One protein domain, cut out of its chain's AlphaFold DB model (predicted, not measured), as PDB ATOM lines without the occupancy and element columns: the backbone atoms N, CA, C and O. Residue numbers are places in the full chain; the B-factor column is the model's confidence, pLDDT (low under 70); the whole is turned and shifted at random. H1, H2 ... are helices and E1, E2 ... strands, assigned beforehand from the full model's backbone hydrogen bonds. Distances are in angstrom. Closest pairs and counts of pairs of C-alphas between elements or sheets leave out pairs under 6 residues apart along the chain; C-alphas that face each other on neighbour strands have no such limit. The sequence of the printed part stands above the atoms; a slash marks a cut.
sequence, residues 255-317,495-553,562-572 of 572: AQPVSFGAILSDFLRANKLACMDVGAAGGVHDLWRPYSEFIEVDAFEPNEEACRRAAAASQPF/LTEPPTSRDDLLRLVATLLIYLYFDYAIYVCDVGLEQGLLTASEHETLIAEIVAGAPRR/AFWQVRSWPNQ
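Overview. This is residues 255 to 317, 495 to 553 and 562 to 572 of the 572 residues of the protein "Methyltransf_21 domain-containing protein" of Acidobacteria bacterium (UniProt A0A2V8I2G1). Three helices, H3, H4 and H5, fold back and forth side by side at one end of an elongated body, with H1 set crosswise to H3. From there a ribbon of two parallel strands, E1 and E2, reaches toward the other end, where H2 lies, while short H6 and the tail after it are set off from the other helices. The printed part has 133 residues with six named helices and two named strands, in the order H1 E1 E2 H2 H3 H4 H5 H6, and its class is mostly helix. It is only just compact, close to loose, with a radius of gyration of the C-alphas of 16.6 A and spans of 52 by 33 by 28 A.

Arrangement. H1, residues 262 to 270, touches H3, residues 502 to 514, about perpendicular at 74 degrees; H3 does so with residues 506 to 510 alone, and the closest C-alphas, of Leu 264 and Leu 506, are 6.5 A apart. E1, residues 273 to 278, and E2, residues 295 to 300, are parallel neighbours at 18 degrees, with N 275 and O 296 at 2.8 A and N 300 and O 277 at 2.9 A, within hydrogen-bond range. H2, residues 304 to 312, touches no helix; the closest C-alphas of E2 and H2, of Phe 300 and Cys 307, are 7.7 A apart. H3 and H4, residues 518 to 530, form a helical hairpin: they touch at a shallow tilt of 12 degrees, opposite ways, closest at the C-alphas of Val 509 and Ala 521, 4.9 A. H4 and H5, residues 536 to 549, form another, at a shallow tilt of 2 degrees, opposite ways, closest at the C-alphas of Ile 522 and Ile 543, 6.1 A. H3 and H5 are near each other. H6, residues 563 to 566, touches no helix. Each O i to N i+4 pair is within hydrogen-bond range in H2, H3, H4 and H5, and 4 of 5 are in H1; H6 is too short for such a pair.

Along the chain. H1 begins at C-alpha 262, (34.040, 19.397, -32.697), and is 12.5 A long. E1 spans 16.2 A, E2 16.1 A and H2 12.1 A. H3 spans 18.4 A, H4 18.8 A and H5 20.1 A, from C-alpha 536 at (47.929, 26.890, -35.537). H6 spans 5.6 A and ends at C-alpha 566, (42.109, -3.587, -25.939).

Size, cuts and confidence. The C-alphas farthest apart, of Glu 305 and Ala 536, are 52.3 A apart. Residues 318 to 494 and 554 to 561 are not printed, with C-alpha gaps of 31.4 A and 16.1 A. The link from E1 to E2, residues 279 to 294, is long. The mean pLDDT of the printed part is 85.2; residues 255 to 257, 282, 551 to 553 and 562 to 572 are under 70.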
ATOM      1  N   ALA A 255      35.339  -1.598 -25.699       48.06
ATOM      2  CA  ALA A 255      35.990  -0.406 -25.145       48.06
ATOM      3  C   ALA A 255      35.316   0.865 -25.683       48.06
ATOM      4  O   ALA A 255      35.145   0.967 -26.901       48.06
ATOM      5  N   GLN A 256      34.862   1.756 -24.785       52.75
ATOM      6  CA  GLN A 256      33.997   2.868 -25.186       52.75
ATOM      7  C   GLN A 256      34.575   3.569 -26.423       52.75
ATOM      8  O   GLN A 256      35.779   3.845 -26.446       52.75
ATOM      9  N   PRO A 257      33.752   3.802 -27.460       66.12
ATOM     10  CA  PRO A 257      34.229   4.384 -28.702       66.12
ATOM     11  C   PRO A 257      34.893   5.729 -28.413       66.12
ATOM     12  O   PRO A 257      34.421   6.504 -27.578       66.12
ATOM     13  N   VAL A 258      35.992   6.006 -29.110       78.50
ATOM     14  CA  VAL A 258      36.662   7.304 -29.011       78.50
ATOM     15  C   VAL A 258      35.688   8.372 -29.487       78.50
ATOM     16  O   VAL A 258      35.213   8.307 -30.619       78.50
ATOM     17  N   SER A 259      35.377   9.336 -28.624       82.12
ATOM     18  CA  SER A 259      34.546  10.477 -28.997       82.12
ATOM     19  C   SER A 259      35.355  11.431 -29.872       82.12
ATOM     20  O   SER A 259      36.481  11.792 -29.526       82.12
ATOM     21  N   PHE A 260      34.788  11.836 -31.006       90.75
ATOM     22  CA  PHE A 260      35.382  12.869 -31.845       90.75
ATOM     23  C   PHE A 260      35.041  14.254 -31.305       90.75
ATOM     24  O   PHE A 260      33.888  14.547 -30.987       90.75
ATOM     25  N   GLY A 261      36.050  15.121 -31.242       89.38
ATOM     26  CA  GLY A 261      35.857  16.530 -30.931       89.38
ATOM     27  C   GLY A 261      35.102  17.284 -32.032       89.38
ATOM     28  O   GLY A 261      34.664  16.694 -33.028       89.38
ATOM     29  N   ALA A 262      34.903  18.587 -31.844       92.31
ATOM     30  CA  ALA A 262      34.040  19.397 -32.697       92.31
ATOM     31  C   ALA A 262      34.568  19.475 -34.135       92.31
ATOM     32  O   ALA A 262      33.794  19.295 -35.072       92.31
ATOM     33  N   ILE A 263      35.884  19.653 -34.315       95.12
ATOM     34  CA  ILE A 263      36.489  19.796 -35.650       95.12
ATOM     35  C   ILE A 263      36.238  18.544 -36.496       95.12
ATOM     36  O   ILE A 263      35.758  18.644 -37.626       95.12
ATOM     37  N   LEU A 264      36.539  17.364 -35.944       96.50
ATOM     38  CA  LEU A 264      36.327  16.091 -36.633       96.50
ATOM     39  C   LEU A 264      34.839  15.794 -36.825       96.50
ATOM     40  O   LEU A 264      34.436  15.405 -37.919       96.50
ATOM     41  N   SER A 265      34.022  16.002 -35.791       96.38
ATOM     42  CA  SER A 265      32.587  15.717 -35.853       96.38
ATOM     43  C   SER A 265      31.881  16.551 -36.920       96.38
ATOM     44  O   SER A 265      31.116  16.011 -37.720       96.38
ATOM     45  N   ASP A 266      32.138  17.858 -36.965       96.19
ATOM     46  CA  ASP A 266      31.496  18.758 -37.925       96.19
ATOM     47  C   ASP A 266      31.956  18.466 -39.353       96.19
ATOM     48  O   ASP A 266      31.139  18.425 -40.276       96.19
ATOM     49  N   PHE A 267      33.250  18.183 -39.531       97.50
ATOM     50  CA  PHE A 267      33.790  17.784 -40.823       97.50
ATOM     51  C   PHE A 267      33.179  16.466 -41.321       97.50
ATOM     52  O   PHE A 267      32.684  16.422 -42.449       97.50
ATOM     53  N   LEU A 268      33.166  15.411 -40.498       97.25
ATOM     54  CA  LEU A 268      32.733  14.070 -40.903       97.25
ATOM     55  C   LEU A 268      31.219  13.947 -41.092       97.25
ATOM     56  O   LEU A 268      30.784  13.141 -41.908       97.25
ATOM     57  N   ARG A 269      30.402  14.766 -40.417       95.69
ATOM     58  CA  ARG A 269      28.957  14.834 -40.714       95.69
ATOM     59  C   ARG A 269      28.688  15.315 -42.138       95.69
ATOM     60  O   ARG A 269      27.746  14.846 -42.770       95.69
ATOM     61  N   ALA A 270      29.505  16.244 -42.636       95.31
ATOM     62  CA  ALA A 270      29.417  16.741 -44.006       95.31
ATOM     63  C   ALA A 270      30.192  15.865 -45.008       95.31
ATOM     64  O   ALA A 270      29.832  15.811 -46.181       95.31
ATOM     65  N   ASN A 271      31.241  15.177 -44.548       95.81
ATOM     66  CA  ASN A 271      32.218  14.466 -45.372       95.81
ATOM     67  C   ASN A 271      32.514  13.075 -44.799       95.81
ATOM     68  O   ASN A 271      33.642  12.790 -44.387       95.81
ATOM     69  N   LYS A 272      31.491  12.219 -44.766       96.12
ATOM     70  CA  LYS A 272      31.561  10.888 -44.150       96.12
ATOM     71  C   LYS A 272      32.706  10.032 -44.701       96.12
ATOM     72  O   LYS A 272      33.071  10.145 -45.874       96.12
ATOM     73  N   LEU A 273      33.244   9.149 -43.858       97.19
ATOM     74  CA  LEU A 273      34.163   8.096 -44.295       97.19
ATOM     75  C   LEU A 273      33.388   7.037 -45.080       97.19
ATOM     76  O   LEU A 273      32.405   6.484 -44.581       97.19
ATOM     77  N   ALA A 274      33.850   6.729 -46.288       97.19
ATOM     78  CA  ALA A 274      33.334   5.597 -47.046       97.19
ATOM     79  C   ALA A 274      33.990   4.308 -46.533       97.19
ATOM     80  O   ALA A 274      35.215   4.214 -46.466       97.19
ATOM     81  N   CYS A 275      33.181   3.322 -46.168       97.88
ATOM     82  CA  CYS A 275      33.627   2.057 -45.601       97.88
ATOM     83  C   CYS A 275      33.082   0.892 -46.435       97.88
ATOM     84  O   CYS A 275      31.979   0.971 -46.974       97.88
ATOM     85  N   MET A 276      33.838  -0.197 -46.522       97.69
ATOM     86  CA  MET A 276      33.469  -1.404 -47.260       97.69
ATOM     87  C   MET A 276      33.676  -2.626 -46.368       97.69
ATOM     88  O   MET A 276      34.804  -2.892 -45.966       97.69
ATOM     89  N   ASP A 277      32.602  -3.353 -46.057       96.31
ATOM     90  CA  ASP A 277      32.625  -4.574 -45.240       96.31
ATOM     91  C   ASP A 277      32.296  -5.785 -46.117       96.31
ATOM     92  O   ASP A 277      31.150  -5.984 -46.535       96.31
ATOM     93  N   VAL A 278      33.320  -6.569 -46.443       95.25
ATOM     94  CA  VAL A 278      33.212  -7.745 -47.304       95.25
ATOM     95  C   VAL A 278      33.211  -9.001 -46.438       95.25
ATOM     96  O   VAL A 278      34.111  -9.204 -45.617       95.25
ATOM     97  N   GLY A 279      32.176  -9.827 -46.610       88.56
ATOM     98  CA  GLY A 279      31.888 -10.931 -45.695       88.56
ATOM     99  C   GLY A 279      31.162 -10.445 -44.440       88.56
ATOM    100  O   GLY A 279      31.563 -10.754 -43.321       88.56
ATOM    101  N   ALA A 280      30.097  -9.657 -44.614       85.38
ATOM    102  CA  ALA A 280      29.334  -9.041 -43.521       85.38
ATOM    103  C   ALA A 280      28.309 -10.004 -42.874       85.38
ATOM    104  O   ALA A 280      27.251  -9.587 -42.383       85.38
ATOM    105  N   ALA A 281      28.588 -11.310 -42.899       72.38
ATOM    106  CA  ALA A 281      27.731 -12.325 -42.302       72.38
ATOM    107  C   ALA A 281      27.613 -12.069 -40.787       72.38
ATOM    108  O   ALA A 281      28.604 -12.062 -40.068       72.38
ATOM    109  N   GLY A 282      26.394 -11.841 -40.289       67.00
ATOM    110  CA  GLY A 282      26.157 -11.483 -38.878       67.00
ATOM    111  C   GLY A 282      26.094  -9.975 -38.590       67.00
ATOM    112  O   GLY A 282      25.740  -9.583 -37.476       67.00
ATOM    113  N   GLY A 283      26.317  -9.125 -39.596       77.75
ATOM    114  CA  GLY A 283      26.195  -7.671 -39.505       77.75
ATOM    115  C   GLY A 283      27.502  -6.940 -39.799       77.75
ATOM    116  O   GLY A 283      28.547  -7.555 -39.960       77.75
ATOM    117  N   VAL A 284      27.429  -5.609 -39.853       80.12
ATOM    118  CA  VAL A 284      28.615  -4.765 -40.064       80.12
ATOM    119  C   VAL A 284      29.566  -4.810 -38.872       80.12
ATOM    120  O   VAL A 284      29.120  -4.948 -37.726       80.12
ATOM    121  N   HIS A 285      30.852  -4.616 -39.157       78.19
ATOM    122  CA  HIS A 285      31.946  -4.587 -38.195       78.19
ATOM    123  C   HIS A 285      31.627  -3.728 -36.953       78.19
ATOM    124  O   HIS A 285      31.363  -2.524 -37.047       78.19
ATOM    125  N   ASP A 286      31.656  -4.333 -35.761       75.06
ATOM    126  CA  ASP A 286      31.203  -3.679 -34.521       75.06
ATOM    127  C   ASP A 286      32.049  -2.458 -34.123       75.06
ATOM    128  O   ASP A 286      31.562  -1.565 -33.431       75.06
ATOM    129  N   LEU A 287      33.287  -2.363 -34.619       78.31
ATOM    130  CA  LEU A 287      34.174  -1.202 -34.476       78.31
ATOM    131  C   LEU A 287      33.562   0.053 -35.089       78.31
ATOM    132  O   LEU A 287      33.792   1.154 -34.595       78.31
ATOM    133  N   TRP A 288      32.826  -0.117 -36.187       85.31
ATOM    134  CA  TRP A 288      32.330   0.971 -37.018       85.31
ATOM    135  C   TRP A 288      30.944   1.441 -36.575       85.31
ATOM    136  O   TRP A 288      30.630   2.621 -36.710       85.31
ATOM    137  N   ARG A 289      30.129   0.560 -35.973       82.56
ATOM    138  CA  ARG A 289      28.753   0.874 -35.537       82.56
ATOM    139  C   ARG A 289      28.624   2.140 -34.678       82.56
ATOM    140  O   ARG A 289      27.681   2.893 -34.921       82.56
ATOM    141  N   PRO A 290      29.521   2.422 -33.710       82.50
ATOM    142  CA  PRO A 290      29.419   3.631 -32.895       82.50
ATOM    143  C   PRO A 290      29.640   4.936 -33.666       82.50
ATOM    144  O   PRO A 290      29.323   6.005 -33.153       82.50
ATOM    145  N   TYR A 291      30.180   4.859 -34.882       89.19
ATOM    146  CA  TYR A 291      30.490   6.002 -35.737       89.19
ATOM    147  C   TYR A 291      29.455   6.190 -36.854       89.19
ATOM    148  O   TYR A 291      29.752   6.832 -37.857       89.19
ATOM    149  N   SER A 292      28.238   5.659 -36.689       89.75
ATOM    150  CA  SER A 292      27.152   5.675 -37.685       89.75
ATOM    151  C   SER A 292      26.816   7.059 -38.256       89.75
ATOM    152  O   SER A 292      26.394   7.180 -39.407       89.75
ATOM    153  N   GLU A 293      27.028   8.125 -37.483       92.31
ATOM    154  CA  GLU A 293      26.831   9.509 -37.934       92.31
ATOM    155  C   GLU A 293      27.949  10.021 -38.862       92.31
ATOM    156  O   GLU A 293      27.739  10.974 -39.612       92.31
ATOM    157  N   PHE A 294      29.123   9.389 -38.832       95.81
ATOM    158  CA  PHE A 294      30.360   9.842 -39.478       95.81
ATOM    159  C   PHE A 294      30.803   8.960 -40.649       95.81
ATOM    160  O   PHE A 294      31.777   9.292 -41.327       95.81
ATOM    161  N   ILE A 295      30.116   7.841 -40.887       96.12
ATOM    162  CA  ILE A 295      30.492   6.853 -41.901       96.12
ATOM    163  C   ILE A 295      29.304   6.466 -42.790       96.12
ATOM    164  O   ILE A 295      28.144   6.624 -42.412       96.12
ATOM    165  N   GLU A 296      29.613   5.931 -43.966       96.56
ATOM    166  CA  GLU A 296      28.700   5.177 -44.831       96.56
ATOM    167  C   GLU A 296      29.355   3.829 -45.138       96.56
ATOM    168  O   GLU A 296      30.529   3.798 -45.505       96.56
ATOM    169  N   VAL A 297      28.621   2.725 -45.005       96.94
ATOM    170  CA  VAL A 297      29.163   1.367 -45.171       96.94
ATOM    171  C   VAL A 297      28.491   0.673 -46.349       96.94
ATOM    172  O   VAL A 297      27.271   0.562 -46.374       96.94
ATOM    173  N   ASP A 298      29.269   0.165 -47.300       97.12
ATOM    174  CA  ASP A 298      28.823  -0.833 -48.275       97.12
ATOM    175  C   ASP A 298      29.123  -2.236 -47.721       97.12
ATOM    176  O   ASP A 298      30.286  -2.611 -47.579       97.12
ATOM    177  N   ALA A 299      28.077  -2.988 -47.371       95.38
ATOM    178  CA  ALA A 299      28.168  -4.310 -46.750       95.38
ATOM    179  C   ALA A 299      27.790  -5.417 -47.745       95.38
ATOM    180  O   ALA A 299      26.725  -5.360 -48.365       95.38
ATOM    181  N   PHE A 300      28.640  -6.436 -47.880       94.69
ATOM    182  CA  PHE A 300      28.490  -7.504 -48.871       94.69
ATOM    183  C   PHE A 300      28.189  -8.849 -48.206       94.69
ATOM    184  O   PHE A 300      28.973  -9.347 -47.396       94.69
ATOM    185  N   GLU A 301      27.064  -9.450 -48.594       89.44
ATOM    186  CA  GLU A 301      26.624 -10.782 -48.170       89.44
ATOM    187  C   GLU A 301      25.968 -11.485 -49.373       89.44
ATOM    188  O   GLU A 301      24.841 -11.138 -49.733       89.44
ATOM    189  N   PRO A 302      26.642 -12.445 -50.032       88.56
ATOM    190  CA  PRO A 302      26.128 -13.068 -51.254       88.56
ATOM    191  C   PRO A 302      24.887 -13.942 -51.034       88.56
ATOM    192  O   PRO A 302      24.160 -14.232 -51.986       88.56
ATOM    193  N   ASN A 303      24.605 -14.382 -49.805       85.19
ATOM    194  CA  ASN A 303      23.355 -15.067 -49.508       85.19
ATOM    195  C   ASN A 303      22.197 -14.059 -49.477       85.19
ATOM    196  O   ASN A 303      22.002 -13.340 -48.499       85.19
ATOM    197  N   GLU A 304      21.377 -14.055 -50.529       86.50
ATOM    198  CA  GLU A 304      20.287 -13.086 -50.697       86.50
ATOM    199  C   GLU A 304      19.310 -13.040 -49.506       86.50
ATOM    200  O   GLU A 304      18.850 -11.969 -49.109       86.50
ATOM    201  N   GLU A 305      18.992 -14.188 -48.899       85.81
ATOM    202  CA  GLU A 305      18.083 -14.241 -47.752       85.81
ATOM    203  C   GLU A 305      18.727 -13.653 -46.489       85.81
ATOM    204  O   GLU A 305      18.085 -12.882 -45.772       85.81
ATOM    205  N   ALA A 306      19.994 -13.985 -46.224       82.44
ATOM    206  CA  ALA A 306      20.748 -13.428 -45.106       82.44
ATOM    207  C   ALA A 306      20.950 -11.917 -45.273       82.44
ATOM    208  O   ALA A 306      20.654 -11.168 -44.344       82.44
ATOM    209  N   CYS A 307      21.331 -11.478 -46.473       88.00
ATOM    210  CA  CYS A 307      21.481 -10.074 -46.834       88.00
ATOM    211  C   CYS A 307      20.170  -9.303 -46.629       88.00
ATOM    212  O   CYS A 307      20.148  -8.278 -45.953       88.00
ATOM    213  N   ARG A 308      19.035  -9.841 -47.102       88.56
ATOM    214  CA  ARG A 308      17.714  -9.215 -46.913       88.56
ATOM    215  C   ARG A 308      17.322  -9.113 -45.438       88.56
ATOM    216  O   ARG A 308      16.778  -8.088 -45.027       88.56
ATOM    217  N   ARG A 309      17.582 -10.157 -44.638       85.00
ATOM    218  CA  ARG A 309      17.336 -10.127 -43.185       85.00
ATOM    219  C   ARG A 309      18.203  -9.080 -42.493       85.00
ATOM    220  O   ARG A 309      17.687  -8.325 -41.676       85.00
ATOM    221  N   ALA A 310      19.487  -9.025 -42.836       83.06
ATOM    222  CA  ALA A 310      20.419  -8.067 -42.263       83.06
ATOM    223  C   ALA A 310      20.039  -6.628 -42.642       83.06
ATOM    224  O   ALA A 310      19.934  -5.780 -41.761       83.06
ATOM    225  N   ALA A 311      19.694  -6.386 -43.910       87.38
ATOM    226  CA  ALA A 311      19.212  -5.098 -44.400       87.38
ATOM    227  C   ALA A 311      17.954  -4.617 -43.663       87.38
ATOM    228  O   ALA A 311      17.874  -3.451 -43.284       87.38
ATOM    229  N   ALA A 312      16.992  -5.510 -43.406       84.12
ATOM    230  CA  ALA A 312      15.764  -5.170 -42.685       84.12
ATOM    231  C   ALA A 312      16.006  -4.759 -41.220       84.12
ATOM    232  O   ALA A 312      15.221  -3.993 -40.665       84.12
ATOM    233  N   ALA A 313      17.079  -5.257 -40.602       78.38
ATOM    234  CA  ALA A 313      17.487  -4.917 -39.240       78.38
ATOM    235  C   ALA A 313      18.545  -3.793 -39.185       78.38
ATOM    236  O   ALA A 313      19.017  -3.443 -38.102       78.38
ATOM    237  N   SER A 314      18.947  -3.249 -40.338       79.12
ATOM    238  CA  SER A 314      20.102  -2.365 -40.449       79.12
ATOM    239  C   SER A 314      19.770  -0.898 -40.196       79.12
ATOM    240  O   SER A 314      18.671  -0.417 -40.467       79.12
ATOM    241  N   GLN A 315      20.768  -0.158 -39.718       81.94
ATOM    242  CA  GLN A 315      20.695   1.295 -39.609       81.94
ATOM    243  C   GLN A 315      20.899   1.968 -40.985       81.94
ATOM    244  O   GLN A 315      21.537   1.374 -41.857       81.94
ATOM    245  N   PRO A 316      20.427   3.219 -41.179       87.38
ATOM    246  CA  PRO A 316      20.428   3.888 -42.487       87.38
ATOM    247  C   PRO A 316      21.800   4.141 -43.124       87.38
ATOM    248  O   PRO A 316      21.861   4.425 -44.313       87.38
ATOM    249  N   PHE A 317      22.886   4.075 -42.349       91.00
ATOM    250  CA  PHE A 317      24.250   4.323 -42.830       91.00
ATOM    251  C   PHE A 317      24.888   3.104 -43.522       91.00
ATOM    252  O   PHE A 317      26.037   3.174 -43.950       91.00
ATOM    253  N   LEU A 495      53.918   8.450 -43.426       85.75
ATOM    254  CA  LEU A 495      55.299   8.895 -43.209       85.75
ATOM    255  C   LEU A 495      56.027   9.125 -44.538       85.75
ATOM    256  O   LEU A 495      56.884  10.000 -44.626       85.75
ATOM    257  N   THR A 496      55.693   8.343 -45.567       87.31
ATOM    258  CA  THR A 496      56.257   8.489 -46.918       87.31
ATOM    259  C   THR A 496      55.299   9.173 -47.890       87.31
ATOM    260  O   THR A 496      55.750   9.796 -48.846       87.31
ATOM    261  N   GLU A 497      53.994   9.070 -47.644       89.56
ATOM    262  CA  GLU A 497      52.908   9.621 -48.462       89.56
ATOM    263  C   GLU A 497      51.993  10.501 -47.586       89.56
ATOM    264  O   GLU A 497      50.861  10.109 -47.294       89.56
ATOM    265  N   PRO A 498      52.473  11.655 -47.080       88.88
ATOM    266  CA  PRO A 498      51.688  12.486 -46.171       88.88
ATOM    267  C   PRO A 498      50.404  13.009 -46.841       88.88
ATOM    268  O   PRO A 498      50.374  13.159 -48.067       88.88
ATOM    269  N   PRO A 499      49.349  13.313 -46.057       90.88
ATOM    270  CA  PRO A 499      48.097  13.825 -46.605       90.88
ATOM    271  C   PRO A 499      48.346  15.112 -47.395       90.88
ATOM    272  O   PRO A 499      49.067  15.990 -46.942       90.88
ATOM    273  N   THR A 500      47.737  15.238 -48.573       91.31
ATOM    274  CA  THR A 500      47.933  16.403 -49.458       91.31
ATOM    275  C   THR A 500      46.823  17.444 -49.347       91.31
ATOM    276  O   THR A 500      46.894  18.503 -49.970       91.31
ATOM    277  N   SER A 501      45.771  17.142 -48.590       95.94
ATOM    278  CA  SER A 501      44.631  18.021 -48.367       95.94
ATOM    279  C   SER A 501      44.207  17.987 -46.900       95.94
ATOM    280  O   SER A 501      44.432  16.999 -46.195       95.94
ATOM    281  N   ARG A 502      43.569  19.067 -46.433       96.56
ATOM    282  CA  ARG A 502      42.995  19.129 -45.079       96.56
ATOM    283  C   ARG A 502      41.953  18.028 -44.865       96.56
ATOM    284  O   ARG A 502      41.889  17.453 -43.786       96.56
ATOM    285  N   ASP A 503      41.173  17.710 -45.891       96.31
ATOM    286  CA  ASP A 503      40.132  16.688 -45.825       96.31
ATOM    287  C   ASP A 503      40.719  15.285 -45.630       96.31
ATOM    288  O   ASP A 503      40.256  14.537 -44.768       96.31
ATOM    289  N   ASP A 504      41.765  14.938 -46.387       94.69
ATOM    290  CA  ASP A 504      42.462  13.655 -46.233       94.69
ATOM    291  C   ASP A 504      43.140  13.562 -44.870       94.69
ATOM    292  O   ASP A 504      43.073  12.522 -44.217       94.69
ATOM    293  N   LEU A 505      43.723  14.670 -44.402       97.12
ATOM    294  CA  LEU A 505      44.302  14.747 -43.070       97.12
ATOM    295  C   LEU A 505      43.259  14.445 -41.990       97.12
ATOM    296  O   LEU A 505      43.494  13.586 -41.146       97.12
ATOM    297  N   LEU A 506      42.098  15.107 -42.015       97.75
ATOM    298  CA  LEU A 506      41.063  14.903 -40.997       97.75
ATOM    299  C   LEU A 506      40.475  13.487 -41.041       97.75
ATOM    300  O   LEU A 506      40.237  12.892 -39.988       97.75
ATOM    301  N   ARG A 507      40.280  12.914 -42.235       96.75
ATOM    302  CA  ARG A 507      39.853  11.514 -42.375       96.75
ATOM    303  C   ARG A 507      40.905  10.534 -41.855       96.75
ATOM    304  O   ARG A 507      40.542   9.543 -41.222       96.75
ATOM    305  N   LEU A 508      42.189  10.803 -42.088       96.12
ATOM    306  CA  LEU A 508      43.286   9.985 -41.574       96.12
ATOM    307  C   LEU A 508      43.379  10.069 -40.045       96.12
ATOM    308  O   LEU A 508      43.476   9.033 -39.393       96.12
ATOM    309  N   VAL A 509      43.268  11.269 -39.464       97.12
ATOM    310  CA  VAL A 509      43.199  11.456 -38.004       97.12
ATOM    311  C   VAL A 509      42.020  10.666 -37.433       97.12
ATOM    312  O   VAL A 509      42.206   9.881 -36.506       97.12
ATOM    313  N   ALA A 510      40.824  10.791 -38.015       97.00
ATOM    314  CA  ALA A 510      39.656  10.025 -37.584       97.00
ATOM    315  C   ALA A 510      39.879   8.507 -37.677       97.00
ATOM    316  O   ALA A 510      39.557   7.783 -36.740       97.00
ATOM    317  N   THR A 511      40.483   8.038 -38.773       96.00
ATOM    318  CA  THR A 511      40.840   6.625 -38.977       96.00
ATOM    319  C   THR A 511      41.751   6.133 -37.855       96.00
ATOM    320  O   THR A 511      41.432   5.154 -37.186       96.00
ATOM    321  N   LEU A 512      42.846   6.845 -37.583       95.56
ATOM    322  CA  LEU A 512      43.791   6.488 -36.524       95.56
ATOM    323  C   LEU A 512      43.112   6.425 -35.151       95.56
ATOM    324  O   LEU A 512      43.372   5.497 -34.391       95.56
ATOM    325  N   LEU A 513      42.192   7.347 -34.851       93.44
ATOM    326  CA  LEU A 513      41.438   7.344 -33.595       93.44
ATOM    327  C   LEU A 513      40.442   6.180 -33.485       93.44
ATOM    328  O   LEU A 513      40.341   5.588 -32.411       93.44
ATOM    329  N   ILE A 514      39.749   5.805 -34.569       91.50
ATOM    330  CA  ILE A 514      38.883   4.608 -34.602       91.50
ATOM    331  C   ILE A 514      39.700   3.371 -34.197       91.50
ATOM    332  O   ILE A 514      39.275   2.587 -33.340       91.50
ATOM    333  N   TYR A 515      40.916   3.267 -34.739       90.62
ATOM    334  CA  TYR A 515      41.877   2.198 -34.465       90.62
ATOM    335  C   TYR A 515      42.782   2.441 -33.244       90.62
ATOM    336  O   TYR A 515      43.710   1.675 -33.009       90.62
ATOM    337  N   LEU A 516      42.489   3.448 -32.413       89.69
ATOM    338  CA  LEU A 516      43.169   3.732 -31.139       89.69
ATOM    339  C   LEU A 516      44.660   4.142 -31.235       89.69
ATOM    340  O   LEU A 516      45.376   4.080 -30.236       89.69
ATOM    341  N   TYR A 517      45.126   4.627 -32.386       91.19
ATOM    342  CA  TYR A 517      46.486   5.142 -32.600       91.19
ATOM    343  C   TYR A 517      46.578   6.655 -32.323       91.19
ATOM    344  O   TYR A 517      46.774   7.469 -33.227       91.19
ATOM    345  N   PHE A 518      46.391   7.045 -31.059       90.44
ATOM    346  CA  PHE A 518      46.314   8.453 -30.632       90.44
ATOM    347  C   PHE A 518      47.599   9.255 -30.882       90.44
ATOM    348  O   PHE A 518      47.534  10.413 -31.281       90.44
ATOM    349  N   ASP A 519      48.764   8.660 -30.641       91.25
ATOM    350  CA  ASP A 519      50.063   9.302 -30.849       91.25
ATOM    351  C   ASP A 519      50.345   9.553 -32.335       91.25
ATOM    352  O   ASP A 519      50.754  10.651 -32.711       91.25
ATOM    353  N   TYR A 520      50.030   8.585 -33.198       94.19
ATOM    354  CA  TYR A 520      50.070   8.774 -34.646       94.19
ATOM    355  C   TYR A 520      49.076   9.840 -35.113       94.19
ATOM    356  O   TYR A 520      49.410  10.626 -35.996       94.19
ATOM    357  N   ALA A 521      47.877   9.907 -34.523       95.69
ATOM    358  CA  ALA A 521      46.906  10.952 -34.847       95.69
ATOM    359  C   ALA A 521      47.455  12.356 -34.524       95.69
ATOM    360  O   ALA A 521      47.323  13.267 -35.339       95.69
ATOM    361  N   ILE A 522      48.135  12.515 -33.380       95.88
ATOM    362  CA  ILE A 522      48.839  13.754 -33.003       95.88
ATOM    363  C   ILE A 522      49.952  14.077 -34.006       95.88
ATOM    364  O   ILE A 522      50.015  15.199 -34.504       95.88
ATOM    365  N   TYR A 523      50.781  13.092 -34.361       95.69
ATOM    366  CA  TYR A 523      51.851  13.279 -35.342       95.69
ATOM    367  C   TYR A 523      51.314  13.747 -36.705       95.69
ATOM    368  O   TYR A 523      51.873  14.649 -37.326       95.69
ATOM    369  N   VAL A 524      50.204  13.170 -37.175       96.12
ATOM    370  CA  VAL A 524      49.562  13.595 -38.428       96.12
ATOM    371  C   VAL A 524      49.073  15.044 -38.339       96.12
ATOM    372  O   VAL A 524      49.207  15.785 -39.313       96.12
ATOM    373  N   CYS A 525      48.561  15.483 -37.185       97.31
ATOM    374  CA  CYS A 525      48.229  16.892 -36.966       97.31
ATOM    375  C   CYS A 525      49.472  17.793 -37.069       97.31
ATOM    376  O   CYS A 525      49.397  18.823 -37.738       97.31
ATOM    377  N   ASP A 526      50.608  17.409 -36.471       96.38
ATOM    378  CA  ASP A 526      51.869  18.166 -36.566       96.38
ATOM    379  C   ASP A 526      52.316  18.330 -38.028       96.38
ATOM    380  O   ASP A 526      52.566  19.448 -38.485       96.38
ATOM    381  N   VAL A 527      52.303  17.238 -38.800       95.19
ATOM    382  CA  VAL A 527      52.587  17.268 -40.247       95.19
ATOM    383  C   VAL A 527      51.616  18.198 -40.983       95.19
ATOM    384  O   VAL A 527      52.021  18.960 -41.860       95.19
ATOM    385  N   GLY A 528      50.335  18.183 -40.609       96.75
ATOM    386  CA  GLY A 528      49.324  19.086 -41.156       96.75
ATOM    387  C   GLY A 528      49.617  20.559 -40.932       96.75
ATOM    388  O   GLY A 528      49.413  21.371 -41.837       96.75
ATOM    389  N   LEU A 529      50.095  20.909 -39.740       97.56
ATOM    390  CA  LEU A 529      50.502  22.272 -39.415       97.56
ATOM    391  C   LEU A 529      51.725  22.689 -40.242       97.56
ATOM    392  O   LEU A 529      51.722  23.766 -40.838       97.56
ATOM    393  N   GLU A 530      52.742  21.827 -40.332       95.94
ATOM    394  CA  GLU A 530      53.964  22.087 -41.106       95.94
ATOM    395  C   GLU A 530      53.687  22.293 -42.602       95.94
ATOM    396  O   GLU A 530      54.309  23.140 -43.246       95.94
ATOM    397  N   GLN A 531      52.723  21.554 -43.154       95.19
ATOM    398  CA  GLN A 531      52.321  21.652 -44.559       95.19
ATOM    399  C   GLN A 531      51.298  22.763 -44.837       95.19
ATOM    400  O   GLN A 531      50.910  22.969 -45.988       95.19
ATOM    401  N   GLY A 532      50.850  23.489 -43.808       97.06
ATOM    402  CA  GLY A 532      49.833  24.534 -43.940       97.06
ATOM    403  C   GLY A 532      48.428  24.005 -44.251       97.06
ATOM    404  O   GLY A 532      47.589  24.761 -44.737       97.06
ATOM    405  N   LEU A 533      48.166  22.722 -43.981       97.69
ATOM    406  CA  LEU A 533      46.839  22.103 -44.084       97.69
ATOM    407  C   LEU A 533      45.960  22.423 -42.869       97.69
ATOM    408  O   LEU A 533      44.734  22.395 -42.974       97.69
ATOM    409  N   LEU A 534      46.586  22.735 -41.732       97.94
ATOM    410  CA  LEU A 534      45.942  23.210 -40.512       97.94
ATOM    411  C   LEU A 534      46.479  24.591 -40.137       97.94
ATOM    412  O   LEU A 534      47.673  24.870 -40.257       97.94
ATOM    413  N   THR A 535      45.608  25.453 -39.618       98.06
ATOM    414  CA  THR A 535      46.052  26.646 -38.889       98.06
ATOM    415  C   THR A 535      46.595  26.264 -37.509       98.06
ATOM    416  O   THR A 535      46.210  25.238 -36.949       98.06
ATOM    417  N   ALA A 536      47.433  27.114 -36.904       98.00
ATOM    418  CA  ALA A 536      47.929  26.890 -35.537       98.00
ATOM    419  C   ALA A 536      46.784  26.710 -34.521       98.00
ATOM    420  O   ALA A 536      46.850  25.850 -33.653       98.00
ATOM    421  N   SER A 537      45.695  27.468 -34.684       97.69
ATOM    422  CA  SER A 537      44.509  27.362 -33.826       97.69
ATOM    423  C   SER A 537      43.776  26.024 -33.983       97.69
ATOM    424  O   SER A 537      43.313  25.462 -32.990       97.69
ATOM    425  N   GLU A 538      43.615  25.528 -35.212       97.12
ATOM    426  CA  GLU A 538      42.980  24.226 -35.458       97.12
ATOM    427  C   GLU A 538      43.845  23.083 -34.944       97.12
ATOM    428  O   GLU A 538      43.316  22.154 -34.342       97.12
ATOM    429  N   HIS A 539      45.160  23.173 -35.154       98.25
ATOM    430  CA  HIS A 539      46.128  22.215 -34.633       98.25
ATOM    431  C   HIS A 539      46.028  22.104 -33.110       98.25
ATOM    432  O   HIS A 539      45.719  21.027 -32.611       98.25
ATOM    433  N   GLU A 540      46.162  23.216 -32.378       97.56
ATOM    434  CA  GLU A 540      46.057  23.225 -30.911       97.56
ATOM    435  C   GLU A 540      44.729  22.629 -30.420       97.56
ATOM    436  O   GLU A 540      44.703  21.852 -29.462       97.56
ATOM    437  N   THR A 541      43.627  22.954 -31.105       97.19
ATOM    438  CA  THR A 541      42.295  22.436 -30.769       97.19
ATOM    439  C   THR A 541      42.200  20.930 -31.015       97.19
ATOM    440  O   THR A 541      41.764  20.203 -30.126       97.19
ATOM    441  N   LEU A 542      42.653  20.440 -32.174       96.56
ATOM    442  CA  LEU A 542      42.663  19.010 -32.498       96.56
ATOM    443  C   LEU A 542      43.502  18.215 -31.498       96.56
ATOM    444  O   LEU A 542      43.044  17.185 -31.007       96.56
ATOM    445  N   ILE A 543      44.700  18.696 -31.148       96.81
ATOM    446  CA  ILE A 543      45.539  18.037 -30.140       96.81
ATOM    447  C   ILE A 543      44.805  17.966 -28.796       96.81
ATOM    448  O   ILE A 543      44.766  16.903 -28.173       96.81
ATOM    449  N   ALA A 544      44.185  19.065 -28.354       92.31
ATOM    450  CA  ALA A 544      43.433  19.088 -27.102       92.31
ATOM    451  C   ALA A 544      42.245  18.107 -27.110       92.31
ATOM    452  O   ALA A 544      42.030  17.401 -26.122       92.31
ATOM    453  N   GLU A 545      41.508  18.024 -28.220       91.00
ATOM    454  CA  GLU A 545      40.397  17.083 -28.406       91.00
ATOM    455  C   GLU A 545      40.873  15.622 -28.373       91.00
ATOM    456  O   GLU A 545      40.299  14.805 -27.650       91.00
ATOM    457  N   ILE A 546      41.963  15.301 -29.082       91.62
ATOM    458  CA  ILE A 546      42.565  13.960 -29.104       91.62
ATOM    459  C   ILE A 546      43.011  13.544 -27.696       91.62
ATOM    460  O   ILE A 546      42.686  12.450 -27.236       91.62
ATOM    461  N   VAL A 547      43.719  14.425 -26.982       87.00
ATOM    462  CA  VAL A 547      44.199  14.163 -25.615       87.00
ATOM    463  C   VAL A 547      43.036  14.002 -24.634       87.00
ATOM    464  O   VAL A 547      43.102  13.159 -23.738       87.00
ATOM    465  N   ALA A 548      41.963  14.780 -24.790       80.62
ATOM    466  CA  ALA A 548      40.771  14.655 -23.958       80.62
ATOM    467  C   ALA A 548      40.032  13.324 -24.187       80.62
ATOM    468  O   ALA A 548      39.502  12.765 -23.225       80.62
ATOM    469  N   GLY A 549      40.017  12.826 -25.429       74.06
ATOM    470  CA  GLY A 549      39.413  11.545 -25.811       74.06
ATOM    471  C   GLY A 549      40.279  10.313 -25.522       74.06
ATOM    472  O   GLY A 549      39.770   9.192 -25.567       74.06
ATOM    473  N   ALA A 550      41.566  10.490 -25.216       74.00
ATOM    474  CA  ALA A 550      42.476   9.390 -24.921       74.00
ATOM    475  C   ALA A 550      42.159   8.718 -23.566       74.00
ATOM    476  O   ALA A 550      41.833   9.397 -22.583       74.00
ATOM    477  N   PRO A 551      42.289   7.380 -23.459       65.75
ATOM    478  CA  PRO A 551      42.063   6.672 -22.203       65.75
ATOM    479  C   PRO A 551      43.049   7.146 -21.121       65.75
ATOM    480  O   PRO A 551      44.266   7.136 -21.309       65.75
ATOM    481  N   ARG A 552      42.534   7.560 -19.956       56.28
ATOM    482  CA  ARG A 552      43.368   8.031 -18.835       56.28
ATOM    483  C   ARG A 552      43.969   6.858 -18.049       56.28
ATOM    484  O   ARG A 552      43.274   5.890 -17.772       56.28
ATOM    485  N   ARG A 553      45.255   7.003 -17.688       42.47
ATOM    486  CA  ARG A 553      46.079   6.196 -16.754       42.47
ATOM    487  C   ARG A 553      45.534   4.796 -16.416       42.47
ATOM    488  O   ARG A 553      44.783   4.640 -15.460       42.47
ATOM    489  N   ALA A 562      48.534  -3.978 -27.803       50.72
ATOM    490  CA  ALA A 562      48.146  -3.865 -29.211       50.72
ATOM    491  C   ALA A 562      46.653  -3.480 -29.337       50.72
ATOM    492  O   ALA A 562      45.882  -3.752 -28.408       50.72
ATOM    493  N   PHE A 563      46.215  -2.892 -30.460       48.69
ATOM    494  CA  PHE A 563      44.804  -2.522 -30.699       48.69
ATOM    495  C   PHE A 563      43.874  -3.717 -30.439       48.69
ATOM    496  O   PHE A 563      42.869  -3.609 -29.725       48.69
ATOM    497  N   TRP A 564      44.297  -4.896 -30.899       47.41
ATOM    498  CA  TRP A 564      43.584  -6.158 -30.709       47.41
ATOM    499  C   TRP A 564      43.539  -6.673 -29.264       47.41
ATOM    500  O   TRP A 564      42.700  -7.509 -28.944       47.41
ATOM    501  N   GLN A 565      44.404  -6.190 -28.368       47.50
ATOM    502  CA  GLN A 565      44.379  -6.560 -26.945       47.50
ATOM    503  C   GLN A 565      43.414  -5.695 -26.121       47.50
ATOM    504  O   GLN A 565      43.016  -6.095 -25.026       47.50
ATOM    505  N   VAL A 566      43.028  -4.515 -26.625       40.66
ATOM    506  CA  VAL A 566      42.109  -3.587 -25.939       40.66
ATOM    507  C   VAL A 566      40.642  -3.900 -26.256       40.66
ATOM    508  O   VAL A 566      39.769  -3.643 -25.424       40.66
ATOM    509  N   ARG A 567      40.360  -4.485 -27.428       42.94
ATOM    510  CA  ARG A 567      39.005  -4.831 -27.879       42.94
ATOM    511  C   ARG A 567      38.814  -6.349 -27.911       42.94
ATOM    512  O   ARG A 567      39.406  -7.042 -28.728       42.94
ATOM    513  N   SER A 568      37.972  -6.863 -27.015       37.50
ATOM    514  CA  SER A 568      37.480  -8.241 -27.067       37.50
ATOM    515  C   SER A 568      36.387  -8.346 -28.125       37.50
ATOM    516  O   SER A 568      35.314  -7.771 -27.957       37.50
ATOM    517  N   TRP A 569      36.648  -9.086 -29.190       37.09
ATOM    518  CA  TRP A 569      35.629  -9.445 -30.166       37.09
ATOM    519  C   TRP A 569      35.027 -10.798 -29.775       37.09
ATOM    520  O   TRP A 569      35.785 -11.665 -29.328       37.09
ATOM    521  N   PRO A 570      33.700 -10.999 -29.874       25.52
ATOM    522  CA  PRO A 570      33.120 -12.328 -29.728       25.52
ATOM    523  C   PRO A 570      33.765 -13.268 -30.749       25.52
ATOM    524  O   PRO A 570      34.105 -12.825 -31.842       25.52
ATOM    525  N   ASN A 571      33.930 -14.538 -30.377       28.16
ATOM    526  CA  ASN A 571      34.388 -15.606 -31.267       28.16
ATOM    527  C   ASN A 571      33.752 -15.458 -32.664       28.16
ATOM    528  O   ASN A 571      32.530 -15.592 -32.778       28.16
ATOM    529  N   GLN A 572      34.577 -15.157 -33.671       26.67
ATOM    530  CA  GLN A 572      34.258 -15.431 -35.072       26.67
ATOM    531  C   GLN A 572      34.351 -16.937 -35.315       26.67
ATOM    532  O   GLN A 572      35.272 -17.563 -34.734       26.67
TER     533      GLN A 572